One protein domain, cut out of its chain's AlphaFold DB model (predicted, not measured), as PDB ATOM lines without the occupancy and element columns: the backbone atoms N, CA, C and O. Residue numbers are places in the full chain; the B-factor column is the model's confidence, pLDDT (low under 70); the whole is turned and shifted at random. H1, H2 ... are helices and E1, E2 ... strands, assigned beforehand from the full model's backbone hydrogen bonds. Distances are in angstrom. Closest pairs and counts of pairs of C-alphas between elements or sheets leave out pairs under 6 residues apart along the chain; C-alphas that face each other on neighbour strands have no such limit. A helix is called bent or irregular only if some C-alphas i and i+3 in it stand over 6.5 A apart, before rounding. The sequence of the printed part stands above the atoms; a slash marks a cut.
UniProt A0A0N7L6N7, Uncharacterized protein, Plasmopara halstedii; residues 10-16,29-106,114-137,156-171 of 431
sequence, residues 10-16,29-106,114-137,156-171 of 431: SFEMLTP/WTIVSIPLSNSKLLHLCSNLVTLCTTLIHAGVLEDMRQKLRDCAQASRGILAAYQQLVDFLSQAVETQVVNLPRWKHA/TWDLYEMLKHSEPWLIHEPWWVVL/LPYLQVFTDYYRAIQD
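What this domain is: This is residues 10 to 16, 29 to 106, 114 to 137 and 156 to 171 of the 431 residues of an uncharacterized protein of Plasmopara halstedii (UniProt A0A0N7L6N7). What does a first look at the model show? An open, elongated arch of helices: H2 and H3 form a long helical hairpin, and H5 packs at a steep angle on its turn end, while H1 packs on the far end of H3. H4 packs on the early residues of H1, and a ribbon of two strands, E1 and E2, lies near H1. What is the make-up? The printed part has 125 residues, with five named helices and two named strands that follow along the chain as E1 E2 H1 H2 H3 H4 H5; the sheet E1 - E2 is antiparallel, and the class is mostly helix, with 78 residues in helices and 13 in strands. How compact is it? It is only just loose, close to compact, with a radius of gyration of the C-alphas of 16.8 A, and it spans 48 by 32 by 23 A.

Where its parts are: Where do the strands and first helices lie? E1, residues 10 to 15, begins at C-alpha 10 (22.744, -23.019, 19.513) and is 15.2 A long; E2, residues 30 to 36, is 18.2 A. H1, residues 39 to 57, is 26.4 A, and H2, residues 60 to 73, is 19.7 A. Which helices follow? H3, residues 78 to 97, is 28.2 A, and H5, residues 159 to 171, is 18.0 A and ends at C-alpha 171 (-15.000, -37.402, 19.834). H4, residues 117 to 128, is 14.4 A and irregular: C-alphas 123 and 126 are 7.4 A apart.

How they stand to each other: How do E1 and E2 pair, and what is near them? They are antiparallel at 147 degrees, with N 13 and O 32 at 2.9 A and N 34 and O 11 at 3.0 A, within hydrogen-bond range. E1 and H1 are near each other, with 6 pairs of C-alphas within 10 A. What does H1 touch? Its residues 40 to 44 touch H4, closest at C-alphas 41 and 124, 6.9 A, at a tilt of 36 degrees, only just steep. Its residues 51 to 55 touch H3, closest at C-alphas 51 and 96, 6.4 A, at a steep tilt of 65 degrees. What else does H3, the hub, touch? H2 and H3 are a hairpin, at a shallow tilt of 24 degrees, opposite ways, closest at C-alphas 71 and 81, 6.0 A. H5 touches H2, closest at C-alphas 72 and 170, 5.0 A, and H3, closest at C-alphas 78 and 163, 6.4 A. Are the helix backbones complete? In H1, H2, H3 and H5 every O i to N i+4 pair is within hydrogen-bond range; in H4 6 of 8 are.

The domain as a whole: How far does it reach, and where is it cut? The C-alphas farthest apart, of His 105 and Asp 171, are 51.4 A apart. Residues 17 to 28, 107 to 113 and 138 to 155 are not printed, with C-alpha gaps of 6.0 A, 11.3 A and 11.8 A. Are any links long? Of the links that are printed whole, E2 to H1, H1 to H2 and H2 to H3, each is tight. Where is confidence low? The mean pLDDT of the printed part is 73.5, and 39 residues are under 70, among them residues 10 to 16 and 29 to 39.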
ATOM      1  N   SER A  10      24.083 -23.508  19.835       55.66
ATOM      2  CA  SER A  10      22.744 -23.019  19.513       55.66
ATOM      3  C   SER A  10      21.727 -24.104  19.823       55.66
ATOM      4  O   SER A  10      21.986 -25.274  19.541       55.66
ATOM      5  N   PHE A  11      20.582 -23.727  20.387       57.09
ATOM      6  CA  PHE A  11      19.426 -24.617  20.461       57.09
ATOM      7  C   PHE A  11      18.297 -24.067  19.599       57.09
ATOM      8  O   PHE A  11      18.128 -22.853  19.473       57.09
ATOM      9  N   GLU A  12      17.564 -24.982  18.977       55.47
ATOM     10  CA  GLU A  12      16.387 -24.678  18.177       55.47
ATOM     11  C   GLU A  12      15.156 -24.745  19.078       55.47
ATOM     12  O   GLU A  12      14.903 -25.757  19.731       55.47
ATOM     13  N   MET A  13      14.398 -23.654  19.131       51.94
ATOM     14  CA  MET A  13      13.149 -23.571  19.878       51.94
ATOM     15  C   MET A  13      11.998 -23.310  18.913       51.94
ATOM     16  O   MET A  13      12.051 -22.373  18.116       51.94
ATOM     17  N   LEU A  14      10.956 -24.136  18.996       52.41
ATOM     18  CA  LEU A  14       9.696 -23.900  18.301       52.41
ATOM     19  C   LEU A  14       8.861 -22.939  19.139       52.41
ATOM     20  O   LEU A  14       8.411 -23.293  20.229       52.41
ATOM     21  N   THR A  15       8.651 -21.727  18.641       49.25
ATOM     22  CA  THR A  15       7.709 -20.802  19.270       49.25
ATOM     23  C   THR A  15       6.302 -21.051  18.728       49.25
ATOM     24  O   THR A  15       6.130 -21.200  17.511       49.25
ATOM     25  N   PRO A  16       5.275 -21.124  19.598       46.28
ATOM     26  CA  PRO A  16       3.896 -21.161  19.135       46.28
ATOM     27  C   PRO A  16       3.588 -19.868  18.361       46.28
ATOM     28  O   PRO A  16       4.160 -18.816  18.671       46.28
ATOM     29  N   TRP A  29       4.920 -22.540  12.548       51.91
ATOM     30  CA  TRP A  29       5.875 -22.687  13.631       51.91
ATOM     31  C   TRP A  29       7.198 -22.064  13.198       51.91
ATOM     32  O   TRP A  29       7.720 -22.390  12.130       51.91
ATOM     33  N   THR A  30       7.732 -21.164  14.018       49.50
ATOM     34  CA  THR A  30       9.020 -20.523  13.744       49.50
ATOM     35  C   THR A  30      10.096 -21.237  14.542       49.50
ATOM     36  O   THR A  30      10.003 -21.326  15.766       49.50
ATOM     37  N   ILE A  31      11.114 -21.753  13.851       50.72
ATOM     38  CA  ILE A  31      12.318 -22.279  14.495       50.72
ATOM     39  C   ILE A  31      13.225 -21.091  14.799       50.72
ATOM     40  O   ILE A  31      13.704 -20.414  13.888       50.72
ATOM     41  N   VAL A  32      13.451 -20.832  16.082       54.56
ATOM     42  CA  VAL A  32      14.378 -19.801  16.547       54.56
ATOM     43  C   VAL A  32      15.660 -20.485  17.009       54.56
ATOM     44  O   VAL A  32      15.633 -21.292  17.934       54.56
ATOM     45  N   SER A  33      16.784 -20.169  16.360       57.16
ATOM     46  CA  SER A  33      18.115 -20.606  16.794       57.16
ATOM     47  C   SER A  33      18.672 -19.601  17.795       57.16
ATOM     48  O   SER A  33      19.021 -18.479  17.422       57.16
ATOM     49  N   ILE A  34      18.795 -20.009  19.054       59.38
ATOM     50  CA  ILE A  34      19.252 -19.141  20.138       59.38
ATOM     51  C   ILE A  34      20.755 -19.346  20.369       59.38
ATOM     52  O   ILE A  34      21.156 -20.447  20.753       59.38
ATOM     53  N   PRO A  35      21.611 -18.328  20.148       58.75
ATOM     54  CA  PRO A  35      23.038 -18.434  20.424       58.75
ATOM     55  C   PRO A  35      23.302 -18.341  21.934       58.75
ATOM     56  O   PRO A  35      23.202 -17.273  22.526       58.75
ATOM     57  N   LEU A  36      23.703 -19.446  22.564       63.75
ATOM     58  CA  LEU A  36      24.060 -19.468  23.982       63.75
ATOM     59  C   LEU A  36      25.523 -19.042  24.163       63.75
ATOM     60  O   LEU A  36      26.431 -19.871  24.179       63.75
ATOM     61  N   SER A  37      25.773 -17.737  24.296       59.28
ATOM     62  CA  SER A  37      27.102 -17.208  24.657       59.28
ATOM     63  C   SER A  37      27.402 -17.278  26.159       59.28
ATOM     64  O   SER A  37      28.557 -17.141  26.560       59.28
ATOM     65  N   ASN A  38      26.385 -17.498  26.996       69.25
ATOM     66  CA  ASN A  38      26.515 -17.569  28.449       69.25
ATOM     67  C   ASN A  38      26.586 -19.029  28.924       69.25
ATOM     68  O   ASN A  38      25.629 -19.789  28.780       69.25
ATOM     69  N   SER A  39      27.705 -19.414  29.545       69.81
ATOM     70  CA  SER A  39      27.929 -20.778  30.044       69.81
ATOM     71  C   SER A  39      26.921 -21.220  31.112       69.81
ATOM     72  O   SER A  39      26.704 -22.419  31.280       69.81
ATOM     73  N   LYS A  40      26.295 -20.278  31.832       71.06
ATOM     74  CA  LYS A  40      25.258 -20.572  32.833       71.06
ATOM     75  C   LYS A  40      23.916 -20.913  32.182       71.06
ATOM     76  O   LYS A  40      23.303 -21.911  32.547       71.06
ATOM     77  N   LEU A  41      23.520 -20.157  31.156       73.06
ATOM     78  CA  LEU A  41      22.327 -20.459  30.355       73.06
ATOM     79  C   LEU A  41      22.503 -21.747  29.549       73.06
ATOM     80  O   LEU A  41      21.566 -22.525  29.426       73.06
ATOM     81  N   LEU A  42      23.722 -22.026  29.077       74.94
ATOM     82  CA  LEU A  42      24.037 -23.301  28.437       74.94
ATOM     83  C   LEU A  42      23.764 -24.494  29.358       74.94
ATOM     84  O   LEU A  42      23.201 -25.491  28.914       74.94
ATOM     85  N   HIS A  43      24.142 -24.392  30.632       74.94
ATOM     86  CA  HIS A  43      23.890 -25.455  31.598       74.94
ATOM     87  C   HIS A  43      22.391 -25.617  31.890       74.94
ATOM     88  O   HIS A  43      21.897 -26.742  31.861       74.94
ATOM     89  N   LEU A  44      21.660 -24.509  32.070       78.12
ATOM     90  CA  LEU A  44      20.202 -24.521  32.217       78.12
ATOM     91  C   LEU A  44      19.521 -25.193  31.017       78.12
ATOM     92  O   LEU A  44      18.767 -26.146  31.195       78.12
ATOM     93  N   CYS A  45      19.811 -24.741  29.796       77.00
ATOM     94  CA  CYS A  45      19.232 -25.305  28.579       77.00
ATOM     95  C   CYS A  45      19.594 -26.786  28.421       77.00
ATOM     96  O   CYS A  45      18.730 -27.587  28.082       77.00
ATOM     97  N   SER A  46      20.836 -27.178  28.724       79.12
ATOM     98  CA  SER A  46      21.248 -28.585  28.709       79.12
ATOM     99  C   SER A  46      20.452 -29.427  29.709       79.12
ATOM    100  O   SER A  46      20.067 -30.549  29.380       79.12
ATOM    101  N   ASN A  47      20.184 -28.908  30.908       81.38
ATOM    102  CA  ASN A  47      19.399 -29.602  31.927       81.38
ATOM    103  C   ASN A  47      17.919 -29.699  31.535       81.38
ATOM    104  O   ASN A  47      17.340 -30.772  31.663       81.38
ATOM    105  N   LEU A  48      17.328 -28.630  30.989       82.50
ATOM    106  CA  LEU A  48      15.954 -28.637  30.474       82.50
ATOM    107  C   LEU A  48      15.791 -29.604  29.297       82.50
ATOM    108  O   LEU A  48      14.847 -30.384  29.273       82.50
ATOM    109  N   VAL A  49      16.737 -29.615  28.352       81.25
ATOM    110  CA  VAL A  49      16.744 -30.585  27.246       81.25
ATOM    111  C   VAL A  49      16.881 -32.002  27.790       81.25
ATOM    112  O   VAL A  49      16.116 -32.875  27.390       81.25
ATOM    113  N   THR A  50      17.797 -32.231  28.736       82.31
ATOM    114  CA  THR A  50      17.964 -33.545  29.371       82.31
ATOM    115  C   THR A  50      16.661 -33.989  30.030       82.31
ATOM    116  O   THR A  50      16.197 -35.082  29.735       82.31
ATOM    117  N   LEU A  51      16.019 -33.121  30.813       83.31
ATOM    118  CA  LEU A  51      14.721 -33.365  31.442       83.31
ATOM    119  C   LEU A  51      13.633 -33.707  30.411       83.31
ATOM    120  O   LEU A  51      12.937 -34.709  30.548       83.31
ATOM    121  N   CYS A  52      13.488 -32.913  29.349       81.69
ATOM    122  CA  CYS A  52      12.509 -33.191  28.299       81.69
ATOM    123  C   CYS A  52      12.797 -34.529  27.610       81.69
ATOM    124  O   CYS A  52      11.884 -35.325  27.399       81.69
ATOM    125  N   THR A  53      14.062 -34.813  27.291       82.25
ATOM    126  CA  THR A  53      14.435 -36.087  26.672       82.25
ATOM    127  C   THR A  53      14.181 -37.263  27.605       82.25
ATOM    128  O   THR A  53      13.644 -38.262  27.141       82.25
ATOM    129  N   THR A  54      14.491 -37.173  28.900       85.81
ATOM    130  CA  THR A  54      14.248 -38.269  29.847       85.81
ATOM    131  C   THR A  54      12.761 -38.514  30.046       85.81
ATOM    132  O   THR A  54      12.353 -39.669  30.040       85.81
ATOM    133  N   LEU A  55      11.936 -37.464  30.122       85.12
ATOM    134  CA  LEU A  55      10.474 -37.594  30.169       85.12
ATOM    135  C   LEU A  55       9.923 -38.293  28.917       85.12
ATOM    136  O   LEU A  55       9.098 -39.196  29.029       85.12
ATOM    137  N   ILE A  56      10.412 -37.930  27.727       83.06
ATOM    138  CA  ILE A  56      10.005 -38.581  26.472       83.06
ATOM    139  C   ILE A  56      10.435 -40.054  26.457       83.06
ATOM    140  O   ILE A  56       9.619 -40.922  26.166       83.06
ATOM    141  N   HIS A  57      11.687 -40.360  26.811       83.19
ATOM    142  CA  HIS A  57      12.184 -41.742  26.847       83.19
ATOM    143  C   HIS A  57      11.506 -42.589  27.933       83.19
ATOM    144  O   HIS A  57      11.419 -43.805  27.787       83.19
ATOM    145  N   ALA A  58      11.015 -41.960  29.002       83.62
ATOM    146  CA  ALA A  58      10.236 -42.613  30.047       83.62
ATOM    147  C   ALA A  58       8.786 -42.919  29.626       83.62
ATOM    148  O   ALA A  58       8.058 -43.512  30.413       83.62
ATOM    149  N   GLY A  59       8.363 -42.540  28.413       83.69
ATOM    150  CA  GLY A  59       7.017 -42.821  27.903       83.69
ATOM    151  C   GLY A  59       5.933 -41.884  28.445       83.69
ATOM    152  O   GLY A  59       4.744 -42.188  28.366       83.69
ATOM    153  N   VAL A  60       6.315 -40.720  28.988       86.12
ATOM    154  CA  VAL A  60       5.362 -39.775  29.599       86.12
ATOM    155  C   VAL A  60       4.317 -39.296  28.585       86.12
ATOM    156  O   VAL A  60       3.181 -39.027  28.964       86.12
ATOM    157  N   LEU A  61       4.649 -39.226  27.291       80.81
ATOM    158  CA  LEU A  61       3.698 -38.834  26.244       80.81
ATOM    159  C   LEU A  61       2.585 -39.872  26.045       80.81
ATOM    160  O   LEU A  61       1.416 -39.506  25.886       80.81
ATOM    161  N   GLU A  62       2.926 -41.159  26.054       82.56
ATOM    162  CA  GLU A  62       1.965 -42.257  26.015       82.56
ATOM    163  C   GLU A  62       1.076 -42.248  27.262       82.56
ATOM    164  O   GLU A  62      -0.149 -42.340  27.134       82.56
ATOM    165  N   ASP A  63       1.665 -42.037  28.441       86.94
ATOM    166  CA  ASP A  63       0.936 -41.958  29.710       86.94
ATOM    167  C   ASP A  63      -0.008 -40.748  29.763       86.94
ATOM    168  O   ASP A  63      -1.161 -40.870  30.183       86.94
ATOM    169  N   MET A  64       0.434 -39.583  29.273       84.38
ATOM    170  CA  MET A  64      -0.412 -38.397  29.103       84.38
ATOM    171  C   MET A  64      -1.593 -38.708  28.185       84.38
ATOM    172  O   MET A  64      -2.737 -38.397  28.515       84.38
ATOM    173  N   ARG A  65      -1.339 -39.342  27.033       82.44
ATOM    174  CA  ARG A  65      -2.399 -39.712  26.089       82.44
ATOM    175  C   ARG A  65      -3.392 -40.683  26.728       82.44
ATOM    176  O   ARG A  65      -4.593 -40.521  26.515       82.44
ATOM    177  N   GLN A  66      -2.919 -41.660  27.499       82.88
ATOM    178  CA  GLN A  66      -3.791 -42.605  28.190       82.88
ATOM    179  C   GLN A  66      -4.639 -41.903  29.256       82.88
ATOM    180  O   GLN A  66      -5.858 -42.043  29.237       82.88
ATOM    181  N   LYS A  67      -4.039 -41.049  30.094       86.75
ATOM    182  CA  LYS A  67      -4.781 -40.246  31.080       86.75
ATOM    183  C   LYS A  67      -5.855 -39.374  30.441       86.75
ATOM    184  O   LYS A  67      -6.962 -39.286  30.961       86.75
ATOM    185  N   LEU A  68      -5.563 -38.750  29.300       84.25
ATOM    186  CA  LEU A  68      -6.554 -37.948  28.581       84.25
ATOM    187  C   LEU A  68      -7.700 -38.799  28.025       84.25
ATOM    188  O   LEU A  68      -8.848 -38.359  28.069       84.25
ATOM    189  N   ARG A  69      -7.426 -40.023  27.557       81.69
ATOM    190  CA  ARG A  69      -8.484 -40.973  27.178       81.69
ATOM    191  C   ARG A  69      -9.344 -41.365  28.372       81.69
ATOM    192  O   ARG A  69     -10.561 -41.379  28.236       81.69
ATOM    193  N   ASP A  70      -8.744 -41.620  29.529       86.38
ATOM    194  CA  ASP A  70      -9.481 -41.965  30.749       86.38
ATOM    195  C   ASP A  70     -10.373 -40.793  31.206       86.38
ATOM    196  O   ASP A  70     -11.536 -40.984  31.565       86.38
ATOM    197  N   CYS A  71      -9.867 -39.557  31.122       87.31
ATOM    198  CA  CYS A  71     -10.650 -38.341  31.360       87.31
ATOM    199  C   CYS A  71     -11.838 -38.221  30.401       87.31
ATOM    200  O   CYS A  71     -12.949 -37.908  30.838       87.31
ATOM    201  N   ALA A  72     -11.607 -38.489  29.113       81.56
ATOM    202  CA  ALA A  72     -12.633 -38.434  28.083       81.56
ATOM    203  C   ALA A  72     -13.701 -39.524  28.279       81.56
ATOM    204  O   ALA A  72     -14.889 -39.221  28.227       81.56
ATOM    205  N   GLN A  73     -13.298 -40.760  28.596       79.81
ATOM    206  CA  GLN A  73     -14.205 -41.867  28.927       79.81
ATOM    207  C   GLN A  73     -15.049 -41.585  30.175       79.81
ATOM    208  O   GLN A  73     -16.208 -41.985  30.245       79.81
ATOM    209  N   ALA A  74     -14.484 -40.876  31.153       84.50
ATOM    210  CA  ALA A  74     -15.190 -40.428  32.350       84.50
ATOM    211  C   ALA A  74     -16.010 -39.137  32.136       84.50
ATOM    212  O   ALA A  74     -16.499 -38.565  33.113       84.50
ATOM    213  N   SER A  75     -16.139 -38.651  30.896       81.75
ATOM    214  CA  SER A  75     -16.865 -37.425  30.530       81.75
ATOM    215  C   SER A  75     -16.422 -36.180  31.308       81.75
ATOM    216  O   SER A  75     -17.226 -35.299  31.618       81.75
ATOM    217  N   ARG A  76     -15.129 -36.085  31.650       84.31
ATOM    218  CA  ARG A  76     -14.593 -34.925  32.375       84.31
ATOM    219  C   ARG A  76     -14.524 -33.706  31.461       84.31
ATOM    220  O   ARG A  76     -14.072 -33.799  30.318       84.31
ATOM    221  N   GLY A  77     -14.925 -32.550  31.992       83.81
ATOM    222  CA  GLY A  77     -14.821 -31.268  31.295       83.81
ATOM    223  C   GLY A  77     -13.370 -30.856  31.020       83.81
ATOM    224  O   GLY A  77     -12.451 -31.267  31.729       83.81
ATOM    225  N   ILE A  78     -13.181 -30.001  30.010       83.56
ATOM    226  CA  ILE A  78     -11.868 -29.562  29.502       83.56
ATOM    227  C   ILE A  78     -10.963 -29.017  30.617       83.56
ATOM    228  O   ILE A  78      -9.817 -29.436  30.726       83.56
ATOM    229  N   LEU A  79     -11.476 -28.139  31.487       82.88
ATOM    230  CA  LEU A  79     -10.682 -27.547  32.574       82.88
ATOM    231  C   LEU A  79     -10.205 -28.590  33.594       82.88
ATOM    232  O   LEU A  79      -9.069 -28.532  34.055       82.88
ATOM    233  N   ALA A  80     -11.048 -29.575  33.912       83.31
ATOM    234  CA  ALA A  80     -10.685 -30.642  34.838       83.31
ATOM    235  C   ALA A  80      -9.629 -31.576  34.227       83.31
ATOM    236  O   ALA A  80      -8.697 -31.987  34.913       83.31
ATOM    237  N   ALA A  81      -9.750 -31.885  32.933       85.75
ATOM    238  CA  ALA A  81      -8.755 -32.670  32.209       85.75
ATOM    239  C   ALA A  81      -7.420 -31.918  32.069       85.75
ATOM    240  O   ALA A  81      -6.362 -32.525  32.221       85.75
ATOM    241  N   TYR A  82      -7.471 -30.601  31.843       85.31
ATOM    242  CA  TYR A  82      -6.292 -29.741  31.789       85.31
ATOM    243  C   TYR A  82      -5.547 -29.737  33.124       85.31
ATOM    244  O   TYR A  82      -4.350 -30.004  33.153       85.31
ATOM    245  N   GLN A  83      -6.265 -29.534  34.235       84.75
ATOM    246  CA  GLN A  83      -5.673 -29.583  35.572       84.75
ATOM    247  C   GLN A  83      -4.995 -30.931  35.840       84.75
ATOM    248  O   GLN A  83      -3.849 -30.965  36.272       84.75
ATOM    249  N   GLN A  84      -5.653 -32.048  35.512       86.31
ATOM    250  CA  GLN A  84      -5.063 -33.376  35.705       86.31
ATOM    251  C   GLN A  84      -3.818 -33.622  34.852       86.31
ATOM    252  O   GLN A  84      -2.927 -34.360  35.277       86.31
ATOM    253  N   LEU A  85      -3.754 -33.028  33.658       86.69
ATOM    254  CA  LEU A  85      -2.563 -33.085  32.822       86.69
ATOM    255  C   LEU A  85      -1.417 -32.283  33.442       86.69
ATOM    256  O   LEU A  85      -0.294 -32.780  33.488       86.69
ATOM    257  N   VAL A  86      -1.706 -31.072  33.925       85.12
ATOM    258  CA  VAL A  86      -0.729 -30.206  34.595       85.12
ATOM    259  C   VAL A  86      -0.190 -30.889  35.848       85.12
ATOM    260  O   VAL A  86       1.020 -31.029  35.973       85.12
ATOM    261  N   ASP A  87      -1.060 -31.408  36.715       86.44
ATOM    262  CA  ASP A  87      -0.654 -32.115  37.936       86.44
ATOM    263  C   ASP A  87       0.233 -33.328  37.616       86.44
ATOM    264  O   ASP A  87       1.243 -33.568  38.279       86.44
ATOM    265  N   PHE A  88      -0.119 -34.084  36.572       87.88
ATOM    266  CA  PHE A  88       0.669 -35.232  36.132       87.88
ATOM    267  C   PHE A  88       2.049 -34.827  35.604       87.88
ATOM    268  O   PHE A  88       3.050 -35.445  35.967       87.88
ATOM    269  N   LEU A  89       2.109 -33.794  34.761       86.44
ATOM    270  CA  LEU A  89       3.361 -33.278  34.218       86.44
ATOM    271  C   LEU A  89       4.262 -32.715  35.314       86.44
ATOM    272  O   LEU A  89       5.453 -33.012  35.312       86.44
ATOM    273  N   SER A  90       3.705 -31.962  36.263       85.44
ATOM    274  CA  SER A  90       4.447 -31.421  37.403       85.44
ATOM    275  C   SER A  90       5.097 -32.539  38.219       85.44
ATOM    276  O   SER A  90       6.302 -32.501  38.448       85.44
ATOM    277  N   GLN A  91       4.351 -33.598  38.548       87.38
ATOM    278  CA  GLN A  91       4.893 -34.760  39.267       87.38
ATOM    279  C   GLN A  91       5.988 -35.490  38.475       87.38
ATOM    280  O   GLN A  91       7.011 -35.898  39.034       87.38
ATOM    281  N   ALA A  92       5.792 -35.664  37.165       86.62
ATOM    282  CA  ALA A  92       6.775 -36.312  36.303       86.62
ATOM    283  C   ALA A  92       8.071 -35.489  36.224       86.62
ATOM    284  O   ALA A  92       9.165 -36.041  36.339       86.62
ATOM    285  N   VAL A  93       7.947 -34.166  36.087       86.62
ATOM    286  CA  VAL A  93       9.067 -33.221  36.099       86.62
ATOM    287  C   VAL A  93       9.807 -33.284  37.431       86.62
ATOM    288  O   VAL A  93      11.008 -33.528  37.423       86.62
ATOM    289  N   GLU A  94       9.114 -33.148  38.563       84.50
ATOM    290  CA  GLU A  94       9.716 -33.215  39.903       84.50
ATOM    291  C   GLU A  94      10.521 -34.504  40.103       84.50
ATOM    292  O   GLU A  94      11.665 -34.466  40.557       84.50
ATOM    293  N   THR A  95       9.971 -35.640  39.667       84.81
ATOM    294  CA  THR A  95      10.640 -36.947  39.745       84.81
ATOM    295  C   THR A  95      11.950 -36.974  38.949       84.81
ATOM    296  O   THR A  95      12.930 -37.586  39.379       84.81
ATOM    297  N   GLN A  96      11.991 -36.324  37.783       82.94
ATOM    298  CA  GLN A  96      13.171 -36.317  36.914       82.94
ATOM    299  C   GLN A  96      14.198 -35.247  37.291       82.94
ATOM    300  O   GLN A  96      15.394 -35.465  37.096       82.94
ATOM    301  N   VAL A  97      13.766 -34.122  37.865       81.62
ATOM    302  CA  VAL A  97      14.659 -33.035  38.294       81.62
ATOM    303  C   VAL A  97      15.662 -33.520  39.345       81.62
ATOM    304  O   VAL A  97      16.838 -33.169  39.270       81.62
ATOM    305  N   VAL A  98      15.246 -34.404  40.259       77.81
ATOM    306  CA  VAL A  98      16.120 -34.986  41.298       77.81
ATOM    307  C   VAL A  98      17.321 -35.743  40.705       77.81
ATOM    308  O   VAL A  98      18.376 -35.823  41.337       77.81
ATOM    309  N   ASN A  99      17.188 -36.262  39.481       74.62
ATOM    310  CA  ASN A  99      18.220 -37.047  38.800       74.62
ATOM    311  C   ASN A  99      19.173 -36.199  37.941       74.62
ATOM    312  O   ASN A  99      20.089 -36.748  37.324       74.62
ATOM    313  N   LEU A 100      18.973 -34.878  37.862       74.88
ATOM    314  CA  LEU A 100      19.809 -34.007  37.039       74.88
ATOM    315  C   LEU A 100      21.224 -33.828  37.630       74.88
ATOM    316  O   LEU A 100      21.409 -33.851  38.852       74.88
ATOM    317  N   PRO A 101      22.252 -33.616  36.782       67.06
ATOM    318  CA  PRO A 101      23.608 -33.356  37.249       67.06
ATOM    319  C   PRO A 101      23.648 -32.083  38.100       67.06
ATOM    320  O   PRO A 101      23.379 -30.988  37.608       67.06
ATOM    321  N   ARG A 102      24.011 -32.214  39.381       63.50
ATOM    322  CA  ARG A 102      24.107 -31.067  40.295       63.50
ATOM    323  C   ARG A 102      25.179 -30.082  39.829       63.50
ATOM    324  O   ARG A 102      26.290 -30.470  39.455       63.50
ATOM    325  N   TRP A 103      24.872 -28.792  39.922       54.06
ATOM    326  CA  TRP A 103      25.818 -27.738  39.587       54.06
ATOM    327  C   TRP A 103      26.908 -27.640  40.665       54.06
ATOM    328  O   TRP A 103      26.631 -27.413  41.842       54.06
ATOM    329  N   LYS A 104      28.177 -27.811  40.275       48.31
ATOM    330  CA  LYS A 104      29.324 -27.927  41.202       48.31
ATOM    331  C   LYS A 104      29.638 -26.676  42.045       48.31
ATOM    332  O   LYS A 104      30.502 -26.757  42.910       48.31
ATOM    333  N   HIS A 105      28.964 -25.543  41.832       47.97
ATOM    334  CA  HIS A 105      29.176 -24.325  42.628       47.97
ATOM    335  C   HIS A 105      28.329 -24.238  43.909       47.97
ATOM    336  O   HIS A 105      28.546 -23.328  44.699       47.97
ATOM    337  N   ALA A 106      27.447 -25.206  44.177       43.84
ATOM    338  CA  ALA A 106      26.717 -25.316  45.445       43.84
ATOM    339  C   ALA A 106      27.497 -26.072  46.547       43.84
ATOM    340  O   ALA A 106      26.898 -26.618  47.466       43.84
ATOM    341  N   THR A 114      17.612 -30.114  47.942       54.16
ATOM    342  CA  THR A 114      16.867 -30.637  46.800       54.16
ATOM    343  C   THR A 114      16.577 -29.457  45.883       54.16
ATOM    344  O   THR A 114      15.774 -28.596  46.225       54.16
ATOM    345  N   TRP A 115      17.283 -29.366  44.757       59.94
ATOM    346  CA  TRP A 115      16.989 -28.355  43.745       59.94
ATOM    347  C   TRP A 115      15.723 -28.780  43.008       59.94
ATOM    348  O   TRP A 115      15.688 -29.880  42.458       59.94
ATOM    349  N   ASP A 116      14.703 -27.926  42.995       69.56
ATOM    350  CA  ASP A 116      13.557 -28.071  42.106       69.56
ATOM    351  C   ASP A 116      13.771 -27.249  40.815       69.56
ATOM    352  O   ASP A 116      14.755 -26.516  40.648       69.56
ATOM    353  N   LEU A 117      12.864 -27.408  39.847       72.75
ATOM    354  CA  LEU A 117      12.913 -26.660  38.587       72.75
ATOM    355  C   LEU A 117      12.798 -25.143  38.821       72.75
ATOM    356  O   LEU A 117      13.381 -24.357  38.072       72.75
ATOM    357  N   TYR A 118      12.063 -24.743  39.857       76.38
ATOM    358  CA  TYR A 118      11.824 -23.351  40.204       76.38
ATOM    359  C   TYR A 118      13.110 -22.658  40.676       76.38
ATOM    360  O   TYR A 118      13.477 -21.622  40.130       76.38
ATOM    361  N   GLU A 119      13.860 -23.262  41.594       75.69
ATOM    362  CA  GLU A 119      15.145 -22.762  42.087       75.69
ATOM    363  C   GLU A 119      16.204 -22.728  40.973       75.69
ATOM    364  O   GLU A 119      16.993 -21.783  40.889       75.69
ATOM    365  N   MET A 120      16.184 -23.693  40.042       74.94
ATOM    366  CA  MET A 120      17.065 -23.677  38.866       74.94
ATOM    367  C   MET A 120      16.773 -22.487  37.931       74.94
ATOM    368  O   MET A 120      17.706 -21.844  37.430       74.94
ATOM    369  N   LEU A 121      15.491 -22.179  37.701       78.69
ATOM    370  CA  LEU A 121      15.060 -21.029  36.901       78.69
ATOM    371  C   LEU A 121      15.353 -19.706  37.615       78.69
ATOM    372  O   LEU A 121      15.946 -18.820  37.008       78.69
ATOM    373  N   LYS A 122      15.040 -19.607  38.908       79.31
ATOM    374  CA  LYS A 122      15.295 -18.433  39.756       79.31
ATOM    375  C   LYS A 122      16.777 -18.093  39.854       79.31
ATOM    376  O   LYS A 122      17.167 -16.940  39.720       79.31
ATOM    377  N   HIS A 123      17.647 -19.093  40.003       76.69
ATOM    378  CA  HIS A 123      19.089 -18.849  39.977       76.69
ATOM    379  C   HIS A 123      19.551 -18.303  38.620       76.69
ATOM    380  O   HIS A 123      20.500 -17.525  38.556       76.69
ATOM    381  N   SER A 124      18.891 -18.714  37.535       76.75
ATOM    382  CA  SER A 124      19.229 -18.315  36.167       76.75
ATOM    383  C   SER A 124      18.552 -17.015  35.712       76.75
ATOM    384  O   SER A 124      18.950 -16.446  34.693       76.75
ATOM    385  N   GLU A 125      17.575 -16.529  36.480       79.00
ATOM    386  CA  GLU A 125      16.757 -15.339  36.228       79.00
ATOM    387  C   GLU A 125      17.576 -14.095  35.843       79.00
ATOM    388  O   GLU A 125      17.256 -13.497  34.814       79.00
ATOM    389  N   PRO A 126      18.692 -13.742  36.525       78.19
ATOM    390  CA  PRO A 126      19.466 -12.548  36.178       78.19
ATOM    391  C   PRO A 126      20.041 -12.578  34.762       78.19
ATOM    392  O   PRO A 126      20.348 -11.530  34.205       78.19
ATOM    393  N   TRP A 127      20.224 -13.762  34.172       76.19
ATOM    394  CA  TRP A 127      20.665 -13.899  32.783       76.19
ATOM    395  C   TRP A 127      19.484 -14.048  31.831       76.19
ATOM    396  O   TRP A 127      19.523 -13.463  30.757       76.19
ATOM    397  N   LEU A 128      18.435 -14.769  32.238       73.19
ATOM    398  CA  LEU A 128      17.236 -14.990  31.430       73.19
ATOM    399  C   LEU A 128      16.532 -13.679  31.058       73.19
ATOM    400  O   LEU A 128      16.215 -13.487  29.893       73.19
ATOM    401  N   ILE A 129      16.370 -12.732  31.987       73.38
ATOM    402  CA  ILE A 129      15.681 -11.451  31.717       73.38
ATOM    403  C   ILE A 129      16.366 -10.575  30.652       73.38
ATOM    404  O   ILE A 129      15.745  -9.668  30.106       73.38
ATOM    405  N   HIS A 130      17.646 -10.824  30.362       70.50
ATOM    406  CA  HIS A 130      18.410 -10.077  29.358       70.50
ATOM    407  C   HIS A 130      18.365 -10.736  27.971       70.50
ATOM    408  O   HIS A 130      18.908 -10.187  27.010       70.50
ATOM    409  N   GLU A 131      17.750 -11.912  27.855       67.94
ATOM    410  CA  GLU A 131      17.701 -12.677  26.619       67.94
ATOM    411  C   GLU A 131      16.456 -12.320  25.786       67.94
ATOM    412  O   GLU A 131      15.332 -12.412  26.275       67.94
ATOM    413  N   PRO A 132      16.604 -11.991  24.490       59.91
ATOM    414  CA  PRO A 132      15.500 -11.491  23.657       59.91
ATOM    415  C   PRO A 132      14.414 -12.538  23.357       59.91
ATOM    416  O   PRO A 132      13.331 -12.201  22.884       59.91
ATOM    417  N   TRP A 133      14.715 -13.815  23.585       63.12
ATOM    418  CA  TRP A 133      13.802 -14.947  23.416       63.12
ATOM    419  C   TRP A 133      13.134 -15.368  24.729       63.12
ATOM    420  O   TRP A 133      12.176 -16.143  24.694       63.12
ATOM    421  N   TRP A 134      13.619 -14.882  25.876       63.03
ATOM    422  CA  TRP A 134      12.988 -15.117  27.165       63.03
ATOM    423  C   TRP A 134      11.823 -14.143  27.313       63.03
ATOM    424  O   TRP A 134      11.958 -13.011  27.771       63.03
ATOM    425  N   VAL A 135      10.663 -14.574  26.834       54.41
ATOM    426  CA  VAL A 135       9.438 -13.789  26.935       54.41
ATOM    427  C   VAL A 135       8.867 -13.996  28.332       54.41
ATOM    428  O   VAL A 135       8.152 -14.967  28.578       54.41
ATOM    429  N   VAL A 136       9.174 -13.076  29.242       51.88
ATOM    430  CA  VAL A 136       8.362 -12.896  30.444       51.88
ATOM    431  C   VAL A 136       7.022 -12.346  29.957       51.88
ATOM    432  O   VAL A 136       6.950 -11.227  29.454       51.88
ATOM    433  N   LEU A 137       5.960 -13.152  30.017       45.06
ATOM    434  CA  LEU A 137       4.592 -12.716  29.704       45.06
ATOM    435  C   LEU A 137       4.000 -11.882  30.856       45.06
ATOM    436  O   LEU A 137       2.799 -11.946  31.110       45.06
ATOM    437  N   LEU A 156      -5.499 -19.304  30.448       59.44
ATOM    438  CA  LEU A 156      -4.423 -20.226  30.804       59.44
ATOM    439  C   LEU A 156      -3.524 -20.476  29.577       59.44
ATOM    440  O   LEU A 156      -4.041 -20.705  28.475       59.44
ATOM    441  N   PRO A 157      -2.189 -20.460  29.741       58.69
ATOM    442  CA  PRO A 157      -1.267 -20.660  28.630       58.69
ATOM    443  C   PRO A 157      -1.515 -22.030  27.990       58.69
ATOM    444  O   PRO A 157      -1.732 -23.011  28.689       58.69
ATOM    445  N   TYR A 158      -1.513 -22.097  26.657       65.38
ATOM    446  CA  TYR A 158      -1.756 -23.320  25.870       65.38
ATOM    447  C   TYR A 158      -3.140 -23.979  26.026       65.38
ATOM    448  O   TYR A 158      -3.392 -24.995  25.372       65.38
ATOM    449  N   LEU A 159      -4.073 -23.400  26.796       71.44
ATOM    450  CA  LEU A 159      -5.407 -23.975  27.011       71.44
ATOM    451  C   LEU A 159      -6.181 -24.170  25.704       71.44
ATOM    452  O   LEU A 159      -6.864 -25.178  25.549       71.44
ATOM    453  N   GLN A 160      -6.053 -23.249  24.748       68.81
ATOM    454  CA  GLN A 160      -6.702 -23.365  23.438       68.81
ATOM    455  C   GLN A 160      -6.202 -24.602  22.671       68.81
ATOM    456  O   GLN A 160      -6.998 -25.398  22.182       68.81
ATOM    457  N   VAL A 161      -4.880 -24.805  22.630       72.94
ATOM    458  CA  VAL A 161      -4.245 -25.950  21.955       72.94
ATOM    459  C   VAL A 161      -4.634 -27.258  22.641       72.94
ATOM    460  O   VAL A 161      -4.960 -28.240  21.975       72.94
ATOM    461  N   PHE A 162      -4.648 -27.261  23.976       80.44
ATOM    462  CA  PHE A 162      -5.128 -28.396  24.752       80.44
ATOM    463  C   PHE A 162      -6.602 -28.701  24.467       80.44
ATOM    464  O   PHE A 162      -6.961 -29.860  24.288       80.44
ATOM    465  N   THR A 163      -7.447 -27.671  24.410       77.44
ATOM    466  CA  THR A 163      -8.888 -27.806  24.175       77.44
ATOM    467  C   THR A 163      -9.163 -28.464  22.830       77.44
ATOM    468  O   THR A 163      -9.947 -29.409  22.775       77.44
ATOM    469  N   ASP A 164      -8.487 -28.011  21.772       75.25
ATOM    470  CA  ASP A 164      -8.611 -28.585  20.430       75.25
ATOM    471  C   ASP A 164      -8.235 -30.078  20.435       75.25
ATOM    472  O   ASP A 164      -8.979 -30.923  19.935       75.25
ATOM    473  N   TYR A 165      -7.106 -30.426  21.065       77.00
ATOM    474  CA  TYR A 165      -6.629 -31.809  21.134       77.00
ATOM    475  C   TYR A 165      -7.518 -32.708  22.006       77.00
ATOM    476  O   TYR A 165      -7.811 -33.845  21.637       77.00
ATOM    477  N   TYR A 166      -7.974 -32.216  23.159       81.44
ATOM    478  CA  TYR A 166      -8.811 -32.985  24.077       81.44
ATOM    479  C   TYR A 166     -10.208 -33.241  23.503       81.44
ATOM    480  O   TYR A 166     -10.717 -34.349  23.651       81.44
ATOM    481  N   ARG A 167     -10.795 -32.279  22.776       79.12
ATOM    482  CA  ARG A 167     -12.055 -32.494  22.043       79.12
ATOM    483  C   ARG A 167     -11.927 -33.607  21.008       79.12
ATOM    484  O   ARG A 167     -12.747 -34.512  21.006       79.12
ATOM    485  N   ALA A 168     -10.840 -33.622  20.234       71.44
ATOM    486  CA  ALA A 168     -10.585 -34.708  19.287       71.44
ATOM    487  C   ALA A 168     -10.479 -36.088  19.971       71.44
ATOM    488  O   ALA A 168     -10.892 -37.096  19.401       71.44
ATOM    489  N   ILE A 169      -9.950 -36.153  21.201       75.31
ATOM    490  CA  ILE A 169      -9.947 -37.390  21.997       75.31
ATOM    491  C   ILE A 169     -11.364 -37.752  22.449       75.31
ATOM    492  O   ILE A 169     -11.728 -38.921  22.344       75.31
ATOM    493  N   GLN A 170     -12.152 -36.790  22.940       74.00
ATOM    494  CA  GLN A 170     -13.539 -37.014  23.364       74.00
ATOM    495  C   GLN A 170     -14.405 -37.548  22.223       74.00
ATOM    496  O   GLN A 170     -15.115 -38.531  22.418       74.00
ATOM    497  N   ASP A 171     -14.271 -36.974  21.030       66.88
ATOM    498  CA  ASP A 171     -15.000 -37.402  19.834       66.88
ATOM    499  C   ASP A 171     -14.571 -38.800  19.350       66.88
ATOM    500  O   ASP A 171     -15.337 -39.511  18.702       66.88
TER     501      ASP A 171